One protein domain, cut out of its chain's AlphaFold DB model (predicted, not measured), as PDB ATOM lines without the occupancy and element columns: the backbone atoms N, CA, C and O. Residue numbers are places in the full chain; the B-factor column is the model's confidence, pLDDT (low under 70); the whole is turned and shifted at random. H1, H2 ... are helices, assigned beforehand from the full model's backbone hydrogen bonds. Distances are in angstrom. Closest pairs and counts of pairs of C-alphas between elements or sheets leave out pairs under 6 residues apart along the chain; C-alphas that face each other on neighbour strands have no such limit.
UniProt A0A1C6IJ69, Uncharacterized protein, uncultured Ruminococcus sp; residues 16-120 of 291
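Overview. This is residues 16 to 120 of the 291 residues of an uncharacterized protein of uncultured Ruminococcus sp (UniProt A0A1C6IJ69). The long helix H5 runs through the middle, with the helical hairpin H3 and H4 along one side and H2 on the other, where H2 and H5 open as a V toward H1. Short H1 makes a corner at the first end of H2, far from the hairpin, and residues 115 to 120 of H5 stick out. The printed part has 105 residues with five named helices, H1 to H5 in order along the chain, and no named strand; the class is all helix. The whole is compact, with a radius of gyration of the C-alphas of 14.8 A, and spans 41 by 31 by 17 A.

Arrangement. Start with H1, residues 16 to 24, which touches H2, residues 26 to 46, at a steep tilt of 61 degrees, opposite ways. H2 touches H1 with residues 28 to 29 alone, and the closest C-alphas of the two, those of Phe 22 and Phe 29, are 5.6 A apart. Next comes H3, residues 50 to 69, which is apart from H2, but only just, with the closest C-alphas 8.1 A apart. H3 and H4, residues 72 to 86, form a hairpin: they touch, closest at the C-alphas of Tyr 66 and Thr 75, 5.4 A, at a shallow tilt of 18 degrees, opposite ways. Then look at H5, residues 93 to 120, which touches H3 with residues 98 to 110 alone. Their closest C-alphas, of Leu 59 and Tyr 106, are 6.5 A apart, and the two run the same way at a shallow tilt of 22 degrees. H4 and H5 are close but not clearly touching, the closest C-alphas being those of Met 83 and Phe 99, 7.8 A. H3, H4 and H5 make an up and down bundle, each running against the one before it. H5 also touches H2, with residues 94 to 105 alone, closest at the C-alphas of Gly 39 and Ile 101, 6.4 A, at a steep tilt of 41 degrees, opposite ways. H1 is apart from H3, H4 and H5. In H1, H2, H3 and H5 every O i to N i+4 pair is within hydrogen-bond range; in H4, 10 of 11 are.

Along the chain. Find C-alpha 16 at (-10.308, -36.901, 29.715); from there H1 runs 11.7 A to residue 24. H2 runs 30.0 A to C-alpha 46 at (22.434, -43.114, 30.059). H3 measures 28.3 A and H4 21.2 A. H5 runs 41.0 A to C-alpha 120 at (-11.133, -26.447, 41.202).

Size, cuts and confidence. The C-alphas farthest apart are those of Asp 90 and Ala 120, 43.5 A. The printed part has no cut and no long link. Mean pLDDT of the printed part is 72.9; look for values under 70 at residues 38 to 50 and 85 to 95, among others.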
ATOM      1  N   VAL A  16      -9.640 -38.154  30.096       73.12
ATOM      2  CA  VAL A  16     -10.308 -36.901  29.715       73.12
ATOM      3  C   VAL A  16      -9.281 -35.826  29.352       73.12
ATOM      4  O   VAL A  16      -9.449 -35.143  28.342       73.12
ATOM      5  N   VAL A  17      -8.193 -35.704  30.115       69.81
ATOM      6  CA  VAL A  17      -7.101 -34.756  29.854       69.81
ATOM      7  C   VAL A  17      -6.412 -35.080  28.533       69.81
ATOM      8  O   VAL A  17      -6.280 -34.184  27.709       69.81
ATOM      9  N   THR A  18      -6.047 -36.340  28.274       68.19
ATOM     10  CA  THR A  18      -5.423 -36.752  27.000       68.19
ATOM     11  C   THR A  18      -6.351 -36.538  25.811       68.19
ATOM     12  O   THR A  18      -5.922 -35.972  24.809       68.19
ATOM     13  N   GLN A  19      -7.634 -36.897  25.920       72.31
ATOM     14  CA  GLN A  19      -8.615 -36.619  24.864       72.31
ATOM     15  C   GLN A  19      -8.793 -35.118  24.614       72.31
ATOM     16  O   GLN A  19      -8.931 -34.696  23.467       72.31
ATOM     17  N   THR A  20      -8.787 -34.309  25.672       74.00
ATOM     18  CA  THR A  20      -8.939 -32.854  25.563       74.00
ATOM     19  C   THR A  20      -7.690 -32.212  24.967       74.00
ATOM     20  O   THR A  20      -7.825 -31.393  24.060       74.00
ATOM     21  N   LEU A  21      -6.492 -32.613  25.410       70.38
ATOM     22  CA  LEU A  21      -5.219 -32.174  24.834       70.38
ATOM     23  C   LEU A  21      -5.173 -32.499  23.343       70.38
ATOM     24  O   LEU A  21      -4.920 -31.613  22.537       70.38
ATOM     25  N   PHE A  22      -5.489 -33.740  22.971       71.50
ATOM     26  CA  PHE A  22      -5.469 -34.179  21.580       71.50
ATOM     27  C   PHE A  22      -6.458 -33.393  20.706       71.50
ATOM     28  O   PHE A  22      -6.104 -32.957  19.617       71.50
ATOM     29  N   LYS A  23      -7.691 -33.173  21.187       72.00
ATOM     30  CA  LYS A  23      -8.736 -32.493  20.404       72.00
ATOM     31  C   LYS A  23      -8.571 -30.976  20.328       72.00
ATOM     32  O   LYS A  23      -8.859 -30.400  19.287       72.00
ATOM     33  N   LYS A  24      -8.191 -30.320  21.430       67.69
ATOM     34  CA  LYS A  24      -8.146 -28.848  21.515       67.69
ATOM     35  C   LYS A  24      -6.753 -28.268  21.289       67.69
ATOM     36  O   LYS A  24      -6.650 -27.129  20.853       67.69
ATOM     37  N   MET A  25      -5.694 -29.010  21.611       68.94
ATOM     38  CA  MET A  25      -4.302 -28.542  21.545       68.94
ATOM     39  C   MET A  25      -3.375 -29.643  20.992       68.94
ATOM     40  O   MET A  25      -2.450 -30.080  21.685       68.94
ATOM     41  N   PRO A  26      -3.596 -30.108  19.747       67.62
ATOM     42  CA  PRO A  26      -2.888 -31.261  19.178       67.62
ATOM     43  C   PRO A  26      -1.364 -31.078  19.136       67.62
ATOM     44  O   PRO A  26      -0.620 -32.032  19.346       67.62
ATOM     45  N   VAL A  27      -0.887 -29.844  18.946       70.19
ATOM     46  CA  VAL A  27       0.549 -29.515  18.979       70.19
ATOM     47  C   VAL A  27       1.139 -29.747  20.372       70.19
ATOM     48  O   VAL A  27       2.186 -30.372  20.498       70.19
ATOM     49  N   LEU A  28       0.446 -29.311  21.431       67.88
ATOM     50  CA  LEU A  28       0.879 -29.533  22.814       67.88
ATOM     51  C   LEU A  28       0.919 -31.034  23.138       67.88
ATOM     52  O   LEU A  28       1.834 -31.501  23.808       67.88
ATOM     53  N   PHE A  29      -0.051 -31.798  22.629       70.94
ATOM     54  CA  PHE A  29      -0.073 -33.250  22.784       70.94
ATOM     55  C   PHE A  29       1.144 -33.911  22.130       70.94
ATOM     56  O   PHE A  29       1.815 -34.710  22.778       70.94
ATOM     57  N   LEU A  30       1.478 -33.537  20.890       71.19
ATOM     58  CA  LEU A  30       2.678 -34.035  20.208       71.19
ATOM     59  C   LEU A  30       3.960 -33.682  20.963       71.19
ATOM     60  O   LEU A  30       4.835 -34.532  21.084       71.19
ATOM     61  N   VAL A  31       4.047 -32.472  21.523       72.00
ATOM     62  CA  VAL A  31       5.171 -32.071  22.380       72.00
ATOM     63  C   VAL A  31       5.269 -32.988  23.602       72.00
ATOM     64  O   VAL A  31       6.342 -33.514  23.867       72.00
ATOM     65  N   VAL A  32       4.166 -33.260  24.307       71.56
ATOM     66  CA  VAL A  32       4.152 -34.190  25.454       71.56
ATOM     67  C   VAL A  32       4.599 -35.598  25.054       71.56
ATOM     68  O   VAL A  32       5.435 -36.180  25.741       71.56
ATOM     69  N   VAL A  33       4.100 -36.141  23.939       75.00
ATOM     70  CA  VAL A  33       4.521 -37.467  23.446       75.00
ATOM     71  C   VAL A  33       6.008 -37.478  23.093       75.00
ATOM     72  O   VAL A  33       6.723 -38.397  23.486       75.00
ATOM     73  N   TYR A  34       6.485 -36.441  22.406       73.12
ATOM     74  CA  TYR A  34       7.891 -36.301  22.044       73.12
ATOM     75  C   TYR A  34       8.795 -36.236  23.278       73.12
ATOM     76  O   TYR A  34       9.860 -36.838  23.286       73.12
ATOM     77  N   LEU A  35       8.362 -35.574  24.352       66.62
ATOM     78  CA  LEU A  35       9.109 -35.505  25.610       66.62
ATOM     79  C   LEU A  35       9.169 -36.839  26.341       66.62
ATOM     80  O   LEU A  35      10.198 -37.157  26.932       66.62
ATOM     81  N   VAL A  36       8.087 -37.618  26.299       72.31
ATOM     82  CA  VAL A  36       8.077 -38.979  26.847       72.31
ATOM     83  C   VAL A  36       9.048 -39.862  26.061       72.31
ATOM     84  O   VAL A  36       9.851 -40.560  26.675       72.31
ATOM     85  N   ASP A  37       9.042 -39.782  24.728       71.81
ATOM     86  CA  ASP A  37      10.006 -40.487  23.871       71.81
ATOM     87  C   ASP A  37      11.454 -40.047  24.158       71.81
ATOM     88  O   ASP A  37      12.328 -40.889  24.361       71.81
ATOM     89  N   LEU A  38      11.711 -38.741  24.286       67.50
ATOM     90  CA  LEU A  38      13.022 -38.194  24.666       67.50
ATOM     91  C   LEU A  38      13.473 -38.672  26.050       67.50
ATOM     92  O   LEU A  38      14.641 -39.009  26.226       67.50
ATOM     93  N   GLY A  39      12.554 -38.733  27.014       65.12
ATOM     94  CA  GLY A  39      12.802 -39.268  28.350       65.12
ATOM     95  C   GLY A  39      13.175 -40.749  28.320       65.12
ATOM     96  O   GLY A  39      14.161 -41.140  28.938       65.12
ATOM     97  N   ILE A  40      12.446 -41.561  27.546       67.81
ATOM     98  CA  ILE A  40      12.726 -42.995  27.374       67.81
ATOM     99  C   ILE A  40      14.073 -43.201  26.675       67.81
ATOM    100  O   ILE A  40      14.881 -44.005  27.132       67.81
ATOM    101  N   ARG A  41      14.360 -42.458  25.600       65.81
ATOM    102  CA  ARG A  41      15.648 -42.537  24.891       65.81
ATOM    103  C   ARG A  41      16.810 -42.066  25.758       65.81
ATOM    104  O   ARG A  41      17.856 -42.702  25.746       65.81
ATOM    105  N   GLY A  42      16.625 -40.996  26.531       63.56
ATOM    106  CA  GLY A  42      17.611 -40.512  27.498       63.56
ATOM    107  C   GLY A  42      17.894 -41.538  28.597       63.56
ATOM    108  O   GLY A  42      19.053 -41.789  28.911       63.56
ATOM    109  N   TYR A  43      16.850 -42.192  29.113       62.75
ATOM    110  CA  TYR A  43      16.966 -43.285  30.082       62.75
ATOM    111  C   TYR A  43      17.707 -44.503  29.506       62.75
ATOM    112  O   TYR A  43      18.611 -45.040  30.143       62.75
ATOM    113  N   LEU A  44      17.362 -44.917  28.282       64.75
ATOM    114  CA  LEU A  44      18.004 -46.045  27.601       64.75
ATOM    115  C   LEU A  44      19.470 -45.760  27.238       64.75
ATOM    116  O   LEU A  44      20.280 -46.681  27.257       64.75
ATOM    117  N   ALA A  45      19.812 -44.507  26.922       62.78
ATOM    118  CA  ALA A  45      21.169 -44.106  26.555       62.78
ATOM    119  C   ALA A  45      22.104 -43.949  27.765       62.78
ATOM    120  O   ALA A  45      23.269 -44.323  27.681       62.78
ATOM    121  N   ALA A  46      21.610 -43.406  28.883       59.59
ATOM    122  CA  ALA A  46      22.434 -43.114  30.059       59.59
ATOM    123  C   ALA A  46      22.632 -44.321  30.997       59.59
ATOM    124  O   ALA A  46      23.548 -44.315  31.824       59.59
ATOM    125  N   GLY A  47      21.773 -45.345  30.908       58.97
ATOM    126  CA  GLY A  47      21.692 -46.389  31.931       58.97
ATOM    127  C   GLY A  47      21.266 -45.821  33.295       58.97
ATOM    128  O   GLY A  47      21.024 -44.624  33.446       58.97
ATOM    129  N   PHE A  48      21.143 -46.672  34.316       54.78
ATOM    130  CA  PHE A  48      20.755 -46.247  35.669       54.78
ATOM    131  C   PHE A  48      21.917 -45.498  36.352       54.78
ATOM    132  O   PHE A  48      22.642 -46.053  37.177       54.78
ATOM    133  N   SER A  49      22.149 -44.246  35.955       65.50
ATOM    134  CA  SER A  49      23.227 -43.405  36.469       65.50
ATOM    135  C   SER A  49      22.810 -42.680  37.753       65.50
ATOM    136  O   SER A  49      21.651 -42.299  37.948       65.50
ATOM    137  N   THR A  50      23.771 -42.448  38.648       66.56
ATOM    138  CA  THR A  50      23.563 -41.680  39.888       66.56
ATOM    139  C   THR A  50      23.054 -40.263  39.613       66.56
ATOM    140  O   THR A  50      22.257 -39.742  40.391       66.56
ATOM    141  N   THR A  51      23.438 -39.664  38.481       71.75
ATOM    142  CA  THR A  51      22.983 -38.336  38.041       71.75
ATOM    143  C   THR A  51      21.502 -38.314  37.660       71.75
ATOM    144  O   THR A  51      20.804 -37.363  38.010       71.75
ATOM    145  N   TYR A  52      20.986 -39.370  37.020       71.44
ATOM    146  CA  TYR A  52      19.558 -39.486  36.704       71.44
ATOM    147  C   TYR A  52      18.705 -39.622  37.968       71.44
ATOM    148  O   TYR A  52      17.677 -38.957  38.103       71.44
ATOM    149  N   LEU A  53      19.153 -40.437  38.931       70.31
ATOM    150  CA  LEU A  53      18.452 -40.624  40.203       70.31
ATOM    151  C   LEU A  53      18.404 -39.322  41.011       70.31
ATOM    152  O   LEU A  53      17.342 -38.952  41.512       70.31
ATOM    153  N   LEU A  54      19.521 -38.589  41.075       73.69
ATOM    154  CA  LEU A  54      19.573 -37.287  41.745       73.69
ATOM    155  C   LEU A  54      18.666 -36.263  41.047       73.69
ATOM    156  O   LEU A  54      17.912 -35.566  41.717       73.69
ATOM    157  N   GLY A  55      18.664 -36.219  39.710       75.69
ATOM    158  CA  GLY A  55      17.803 -35.317  38.939       75.69
ATOM    159  C   GLY A  55      16.310 -35.591  39.143       75.69
ATOM    160  O   GLY A  55      15.527 -34.663  39.348       75.69
ATOM    161  N   MET A  56      15.916 -36.866  39.177       75.62
ATOM    162  CA  MET A  56      14.545 -37.270  39.503       75.62
ATOM    163  C   MET A  56      14.162 -36.921  40.945       75.62
ATOM    164  O   MET A  56      13.047 -36.459  41.185       75.62
ATOM    165  N   LEU A  57      15.082 -37.091  41.899       77.50
ATOM    166  CA  LEU A  57      14.865 -36.715  43.296       77.50
ATOM    167  C   LEU A  57      14.639 -35.202  43.429       77.50
ATOM    168  O   LEU A  57      13.686 -34.774  44.084       77.50
ATOM    169  N   ILE A  58      15.442 -34.392  42.738       81.56
ATOM    170  CA  ILE A  58      15.291 -32.934  42.715       81.56
ATOM    171  C   ILE A  58      13.967 -32.531  42.076       81.56
ATOM    172  O   ILE A  58      13.243 -31.737  42.668       81.56
ATOM    173  N   LEU A  59      13.587 -33.141  40.950       80.81
ATOM    174  CA  LEU A  59      12.274 -32.933  40.337       80.81
ATOM    175  C   LEU A  59      11.139 -33.201  41.341       80.81
ATOM    176  O   LEU A  59      10.236 -32.375  41.492       80.81
ATOM    177  N   THR A  60      11.184 -34.333  42.054       78.06
ATOM    178  CA  THR A  60      10.149 -34.678  43.041       78.06
ATOM    179  C   THR A  60      10.107 -33.715  44.223       78.06
ATOM    180  O   THR A  60       9.015 -33.324  44.640       78.06
ATOM    181  N   LEU A  61      11.263 -33.275  44.731       79.25
ATOM    182  CA  LEU A  61      11.336 -32.278  45.799       79.25
ATOM    183  C   LEU A  61      10.800 -30.924  45.333       79.25
ATOM    184  O   LEU A  61       9.997 -30.320  46.041       79.25
ATOM    185  N   SER A  62      11.161 -30.473  44.129       80.56
ATOM    186  CA  SER A  62      10.632 -29.237  43.547       80.56
ATOM    187  C   SER A  62       9.115 -29.301  43.390       80.56
ATOM    188  O   SER A  62       8.421 -28.385  43.813       80.56
ATOM    189  N   ILE A  63       8.559 -30.403  42.880       80.12
ATOM    190  CA  ILE A  63       7.098 -30.576  42.810       80.12
ATOM    191  C   ILE A  63       6.473 -30.540  44.217       80.12
ATOM    192  O   ILE A  63       5.433 -29.908  44.409       80.12
ATOM    193  N   GLY A  64       7.106 -31.167  45.213       72.25
ATOM    194  CA  GLY A  64       6.663 -31.115  46.610       72.25
ATOM    195  C   GLY A  64       6.627 -29.691  47.174       72.25
ATOM    196  O   GLY A  64       5.630 -29.290  47.782       72.25
ATOM    197  N   ILE A  65       7.666 -28.897  46.905       76.44
ATOM    198  CA  ILE A  65       7.736 -27.476  47.274       76.44
ATOM    199  C   ILE A  65       6.605 -26.703  46.591       76.44
ATOM    200  O   ILE A  65       5.877 -25.989  47.273       76.44
ATOM    201  N   TYR A  66       6.364 -26.920  45.294       78.38
ATOM    202  CA  TYR A  66       5.283 -26.250  44.561       78.38
ATOM    203  C   TYR A  66       3.895 -26.496  45.160       78.38
ATOM    204  O   TYR A  66       3.046 -25.597  45.225       78.38
ATOM    205  N   VAL A  67       3.639 -27.736  45.579       73.81
ATOM    206  CA  VAL A  67       2.376 -28.121  46.215       73.81
ATOM    207  C   VAL A  67       2.204 -27.405  47.557       73.81
ATOM    208  O   VAL A  67       1.089 -26.974  47.864       73.81
ATOM    209  N   SER A  68       3.292 -27.236  48.313       72.19
ATOM    210  CA  SER A  68       3.296 -26.578  49.621       72.19
ATOM    211  C   SER A  68       3.221 -25.051  49.515       72.19
ATOM    212  O   SER A  68       2.264 -24.440  49.995       72.19
ATOM    213  N   THR A  69       4.188 -24.423  48.843       76.25
ATOM    214  CA  THR A  69       4.355 -22.963  48.839       76.25
ATOM    215  C   THR A  69       3.449 -22.261  47.842       76.25
ATOM    216  O   THR A  69       3.153 -21.078  47.992       76.25
ATOM    217  N   ARG A  70       2.969 -22.979  46.817       74.12
ATOM    218  CA  ARG A  70       2.126 -22.443  45.734       74.12
ATOM    219  C   ARG A  70       2.790 -21.324  44.919       74.12
ATOM    220  O   ARG A  70       2.118 -20.742  44.068       74.12
ATOM    221  N   SER A  71       4.077 -21.062  45.137       75.69
ATOM    222  CA  SER A  71       4.853 -20.025  44.463       75.69
ATOM    223  C   SER A  71       5.661 -20.634  43.322       75.69
ATOM    224  O   SER A  71       6.533 -21.479  43.534       75.69
ATOM    225  N   PHE A  72       5.381 -20.199  42.091       77.38
ATOM    226  CA  PHE A  72       6.146 -20.628  40.917       77.38
ATOM    227  C   PHE A  72       7.615 -20.196  41.019       77.38
ATOM    228  O   PHE A  72       8.507 -20.969  40.677       77.38
ATOM    229  N   SER A  73       7.873 -18.992  41.536       75.62
ATOM    230  CA  SER A  73       9.218 -18.424  41.645       75.62
ATOM    231  C   SER A  73      10.098 -19.207  42.621       75.62
ATOM    232  O   SER A  73      11.190 -19.624  42.251       75.62
ATOM    233  N   GLU A  74       9.607 -19.485  43.832       74.06
ATOM    234  CA  GLU A  74      10.354 -20.252  44.848       74.06
ATOM    235  C   GLU A  74      10.646 -21.678  44.392       74.06
ATOM    236  O   GLU A  74      11.730 -22.219  44.616       74.06
ATOM    237  N   THR A  75       9.677 -22.281  43.711       80.00
ATOM    238  CA  THR A  75       9.807 -23.631  43.178       80.00
ATOM    239  C   THR A  75      10.833 -23.679  42.053       80.00
ATOM    240  O   THR A  75      11.680 -24.568  42.025       80.00
ATOM    241  N   THR A  76      10.793 -22.699  41.150       81.25
ATOM    242  CA  THR A  76      11.724 -22.621  40.023       81.25
ATOM    243  C   THR A  76      13.137 -22.346  40.514       81.25
ATOM    244  O   THR A  76      14.070 -22.983  40.041       81.25
ATOM    245  N   LEU A  77      13.302 -21.477  41.515       80.62
ATOM    246  CA  LEU A  77      14.590 -21.255  42.173       80.62
ATOM    247  C   LEU A  77      15.106 -22.530  42.839       80.62
ATOM    248  O   LEU A  77      16.261 -22.887  42.646       80.62
ATOM    249  N   SER A  78      14.245 -23.249  43.561       80.00
ATOM    250  CA  SER A  78      14.605 -24.513  44.214       80.00
ATOM    251  C   SER A  78      14.991 -25.593  43.198       80.00
ATOM    252  O   SER A  78      15.947 -26.333  43.420       80.00
ATOM    253  N   PHE A  79      14.283 -25.666  42.067       82.94
ATOM    254  CA  PHE A  79      14.615 -26.558  40.956       82.94
ATOM    255  C   PHE A  79      15.958 -26.188  40.326       82.94
ATOM    256  O   PHE A  79      16.824 -27.045  40.201       82.94
ATOM    257  N   VAL A  80      16.167 -24.918  39.968       81.50
ATOM    258  CA  VAL A  80      17.419 -24.447  39.355       81.50
ATOM    259  C   VAL A  80      18.602 -24.646  40.302       81.50
ATOM    260  O   VAL A  80      19.642 -25.131  39.867       81.50
ATOM    261  N   LEU A  81      18.440 -24.345  41.593       78.06
ATOM    262  CA  LEU A  81      19.479 -24.528  42.606       78.06
ATOM    263  C   LEU A  81      19.808 -26.009  42.821       78.06
ATOM    264  O   LEU A  81      20.979 -26.373  42.870       78.06
ATOM    265  N   GLY A  82      18.790 -26.868  42.900       76.12
ATOM    266  CA  GLY A  82      18.994 -28.310  42.969       76.12
ATOM    267  C   GLY A  82      19.698 -28.836  41.719       76.12
ATOM    268  O   GLY A  82      20.667 -29.579  41.807       76.12
ATOM    269  N   MET A  83      19.279 -28.400  40.540       74.56
ATOM    270  CA  MET A  83      19.934 -28.802  39.302       74.56
ATOM    271  C   MET A  83      21.396 -28.338  39.273       74.56
ATOM    272  O   MET A  83      22.271 -29.142  38.968       74.56
ATOM    273  N   LEU A  84      21.702 -27.101  39.673       71.19
ATOM    274  CA  LEU A  84      23.074 -26.574  39.740       71.19
ATOM    275  C   LEU A  84      24.032 -27.442  40.577       71.19
ATOM    276  O   LEU A  84      25.207 -27.547  40.224       71.19
ATOM    277  N   THR A  85      23.556 -28.105  41.638       69.62
ATOM    278  CA  THR A  85      24.408 -29.017  42.426       69.62
ATOM    279  C   THR A  85      24.739 -30.306  41.670       69.62
ATOM    280  O   THR A  85      25.847 -30.820  41.809       69.62
ATOM    281  N   ILE A  86      23.846 -30.781  40.796       64.94
ATOM    282  CA  ILE A  86      24.114 -31.885  39.857       64.94
ATOM    283  C   ILE A  86      25.062 -31.429  38.734       64.94
ATOM    284  O   ILE A  86      25.917 -32.198  38.303       64.94
ATOM    285  N   TYR A  87      24.952 -30.177  38.276       58.97
ATOM    286  CA  TYR A  87      25.745 -29.616  37.167       58.97
ATOM    287  C   TYR A  87      27.133 -29.087  37.552       58.97
ATOM    288  O   TYR A  87      27.838 -28.555  36.698       58.97
ATOM    289  N   SER A  88      27.571 -29.280  38.801       61.75
ATOM    290  CA  SER A  88      29.002 -29.188  39.152       61.75
ATOM    291  C   SER A  88      29.821 -30.363  38.575       61.75
ATOM    292  O   SER A  88      31.034 -30.422  38.751       61.75
ATOM    293  N   ILE A  89      29.159 -31.301  37.885       57.91
ATOM    294  CA  ILE A  89      29.725 -32.431  37.140       57.91
ATOM    295  C   ILE A  89      29.893 -32.024  35.664       57.91
ATOM    296  O   ILE A  89      29.015 -31.369  35.107       57.91
ATOM    297  N   ASP A  90      30.990 -32.440  35.020       62.56
ATOM    298  CA  ASP A  90      31.342 -32.091  33.632       62.56
ATOM    299  C   ASP A  90      30.159 -32.107  32.643       62.56
ATOM    300  O   ASP A  90      29.399 -33.080  32.527       62.56
ATOM    301  N   TRP A  91      30.044 -31.028  31.861       63.12
ATOM    302  CA  TRP A  91      28.994 -30.813  30.862       63.12
ATOM    303  C   TRP A  91      29.202 -31.683  29.615       63.12
ATOM    304  O   TRP A  91      29.588 -31.215  28.544       63.12
ATOM    305  N   LYS A  92      28.911 -32.980  29.736       68.38
ATOM    306  CA  LYS A  92      28.764 -33.880  28.585       68.38
ATOM    307  C   LYS A  92      27.402 -33.675  27.915       68.38
ATOM    308  O   LYS A  92      26.419 -33.312  28.561       68.38
ATOM    309  N   LYS A  93      27.323 -33.970  26.611       68.62
ATOM    310  CA  LYS A  93      26.105 -33.845  25.781       68.62
ATOM    311  C   LYS A  93      24.872 -34.530  26.402       68.62
ATOM    312  O   LYS A  93      23.760 -34.022  26.292       68.62
ATOM    313  N   GLU A  94      25.079 -35.645  27.096       68.38
ATOM    314  CA  GLU A  94      24.041 -36.415  27.795       68.38
ATOM    315  C   GLU A  94      23.447 -35.661  29.000       68.38
ATOM    316  O   GLU A  94      22.227 -35.628  29.165       68.38
ATOM    317  N   ASN A  95      24.279 -34.966  29.784       69.88
ATOM    318  CA  ASN A  95      23.846 -34.189  30.954       69.88
ATOM    319  C   ASN A  95      22.997 -32.970  30.551       69.88
ATOM    320  O   ASN A  95      22.034 -32.628  31.241       69.88
ATOM    321  N   ILE A  96      23.309 -32.350  29.404       70.75
ATOM    322  CA  ILE A  96      22.513 -31.257  28.813       70.75
ATOM    323  C   ILE A  96      21.144 -31.770  28.360       70.75
ATOM    324  O   ILE A  96      20.123 -31.141  28.633       70.75
ATOM    325  N   SER A  97      21.100 -32.925  27.692       72.50
ATOM    326  CA  SER A  97      19.828 -33.525  27.271       72.50
ATOM    327  C   SER A  97      18.938 -33.832  28.478       72.50
ATOM    328  O   SER A  97      17.746 -33.532  28.465       72.50
ATOM    329  N   LEU A  98      19.527 -34.374  29.545       73.56
ATOM    330  CA  LEU A  98      18.840 -34.668  30.798       73.56
ATOM    331  C   LEU A  98      18.316 -33.396  31.487       73.56
ATOM    332  O   LEU A  98      17.188 -33.403  31.979       73.56
ATOM    333  N   PHE A  99      19.076 -32.291  31.452       74.12
ATOM    334  CA  PHE A  99      18.631 -30.986  31.961       74.12
ATOM    335  C   PHE A  99      17.329 -30.548  31.307       74.12
ATOM    336  O   PHE A  99      16.350 -30.241  31.985       74.12
ATOM    337  N   ILE A 100      17.331 -30.529  29.974       76.31
ATOM    338  CA  ILE A 100      16.216 -30.027  29.175       76.31
ATOM    339  C   ILE A 100      14.974 -30.883  29.430       76.31
ATOM    340  O   ILE A 100      13.891 -30.336  29.629       76.31
ATOM    341  N   ILE A 101      15.133 -32.209  29.492       76.50
ATOM    342  CA  ILE A 101      14.032 -33.134  29.784       76.50
ATOM    343  C   ILE A 101      13.444 -32.857  31.172       76.50
ATOM    344  O   ILE A 101      12.231 -32.680  31.291       76.50
ATOM    345  N   LEU A 102      14.275 -32.787  32.216       78.50
ATOM    346  CA  LEU A 102      13.805 -32.569  33.587       78.50
ATOM    347  C   LEU A 102      13.185 -31.183  33.775       78.50
ATOM    348  O   LEU A 102      12.135 -31.066  34.402       78.50
ATOM    349  N   TYR A 103      13.791 -30.140  33.207       79.06
ATOM    350  CA  TYR A 103      13.266 -28.778  33.280       79.06
ATOM    351  C   TYR A 103      11.904 -28.662  32.596       79.06
ATOM    352  O   TYR A 103      10.973 -28.046  33.117       79.06
ATOM    353  N   LEU A 104      11.755 -29.297  31.438       79.81
ATOM    354  CA  LEU A 104      10.512 -29.223  30.696       79.81
ATOM    355  C   LEU A 104       9.426 -30.102  31.339       79.81
ATOM    356  O   LEU A 104       8.282 -29.661  31.465       79.81
ATOM    357  N   ALA A 105       9.785 -31.277  31.870       79.56
ATOM    358  CA  ALA A 105       8.899 -32.076  32.718       79.56
ATOM    359  C   ALA A 105       8.422 -31.282  33.948       79.56
ATOM    360  O   ALA A 105       7.228 -31.274  34.252       79.56
ATOM    361  N   TYR A 106       9.328 -30.556  34.609       82.25
ATOM    362  CA  TYR A 106       9.011 -29.664  35.722       82.25
ATOM    363  C   TYR A 106       7.977 -28.597  35.332       82.25
ATOM    364  O   TYR A 106       6.963 -28.447  36.024       82.25
ATOM    365  N   ILE A 107       8.185 -27.891  34.214       80.19
ATOM    366  CA  ILE A 107       7.247 -26.870  33.722       80.19
ATOM    367  C   ILE A 107       5.872 -27.483  33.452       80.19
ATOM    368  O   ILE A 107       4.864 -26.950  33.915       80.19
ATOM    369  N   VAL A 108       5.817 -28.609  32.734       80.06
ATOM    370  CA  VAL A 108       4.553 -29.262  32.359       80.06
ATOM    371  C   VAL A 108       3.779 -29.712  33.595       80.06
ATOM    372  O   VAL A 108       2.581 -29.445  33.700       80.06
ATOM    373  N   VAL A 109       4.442 -30.357  34.559       79.75
ATOM    374  CA  VAL A 109       3.788 -30.814  35.794       79.75
ATOM    375  C   VAL A 109       3.286 -29.626  36.613       79.75
ATOM    376  O   VAL A 109       2.131 -29.615  37.041       79.75
ATOM    377  N   THR A 110       4.113 -28.597  36.783       79.62
ATOM    378  CA  THR A 110       3.755 -27.386  37.535       79.62
ATOM    379  C   THR A 110       2.577 -26.649  36.896       79.62
ATOM    380  O   THR A 110       1.647 -26.224  37.589       79.62
ATOM    381  N   PHE A 111       2.566 -26.555  35.566       79.75
ATOM    382  CA  PHE A 111       1.454 -26.000  34.802       79.75
ATOM    383  C   PHE A 111       0.172 -26.816  35.006       79.75
ATOM    384  O   PHE A 111      -0.855 -26.248  35.372       79.75
ATOM    385  N   CYS A 112       0.230 -28.145  34.881       76.50
ATOM    386  CA  CYS A 112      -0.920 -29.022  35.114       76.50
ATOM    387  C   CYS A 112      -1.509 -28.856  36.524       76.50
ATOM    388  O   CYS A 112      -2.726 -28.717  36.668       76.50
ATOM    389  N   ILE A 113      -0.669 -28.815  37.567       77.44
ATOM    390  CA  ILE A 113      -1.128 -28.595  38.950       77.44
ATOM    391  C   ILE A 113      -1.798 -27.218  39.077       77.44
ATOM    392  O   ILE A 113      -2.861 -27.104  39.695       77.44
ATOM    393  N   SER A 114      -1.213 -26.181  38.467       76.38
ATOM    394  CA  SER A 114      -1.783 -24.827  38.434       76.38
ATOM    395  C   SER A 114      -3.165 -24.810  37.777       76.38
ATOM    396  O   SER A 114      -4.110 -24.257  38.341       76.38
ATOM    397  N   SER A 115      -3.306 -25.442  36.609       77.31
ATOM    398  CA  SER A 115      -4.561 -25.497  35.856       77.31
ATOM    399  C   SER A 115      -5.652 -26.251  36.612       77.31
ATOM    400  O   SER A 115      -6.781 -25.770  36.688       77.31
ATOM    401  N   VAL A 116      -5.324 -27.397  37.221       79.69
ATOM    402  CA  VAL A 116      -6.278 -28.162  38.041       79.69
ATOM    403  C   VAL A 116      -6.739 -27.336  39.237       79.69
ATOM    404  O   VAL A 116      -7.931 -27.277  39.524       79.69
ATOM    405  N   ARG A 117      -5.817 -26.641  39.911       79.56
ATOM    406  CA  ARG A 117      -6.148 -25.759  41.036       79.56
ATOM    407  C   ARG A 117      -7.063 -24.613  40.608       79.56
ATOM    408  O   ARG A 117      -8.015 -24.296  41.320       79.56
ATOM    409  N   LEU A 118      -6.783 -24.003  39.458       80.19
ATOM    410  CA  LEU A 118      -7.592 -22.928  38.892       80.19
ATOM    411  C   LEU A 118      -9.021 -23.406  38.599       80.19
ATOM    412  O   LEU A 118      -9.981 -22.769  39.035       80.19
ATOM    413  N   ALA A 119      -9.148 -24.555  37.932       80.12
ATOM    414  CA  ALA A 119     -10.431 -25.179  37.632       80.12
ATOM    415  C   ALA A 119     -11.199 -25.550  38.911       80.12
ATOM    416  O   ALA A 119     -12.381 -25.240  39.021       80.12
ATOM    417  N   ALA A 120     -10.523 -26.117  39.914       78.94
ATOM    418  CA  ALA A 120     -11.133 -26.447  41.202       78.94
ATOM    419  C   ALA A 120     -11.627 -25.197  41.952       78.94
ATOM    420  O   ALA A 120     -12.696 -25.215  42.563       78.94
TER     421      ALA A 120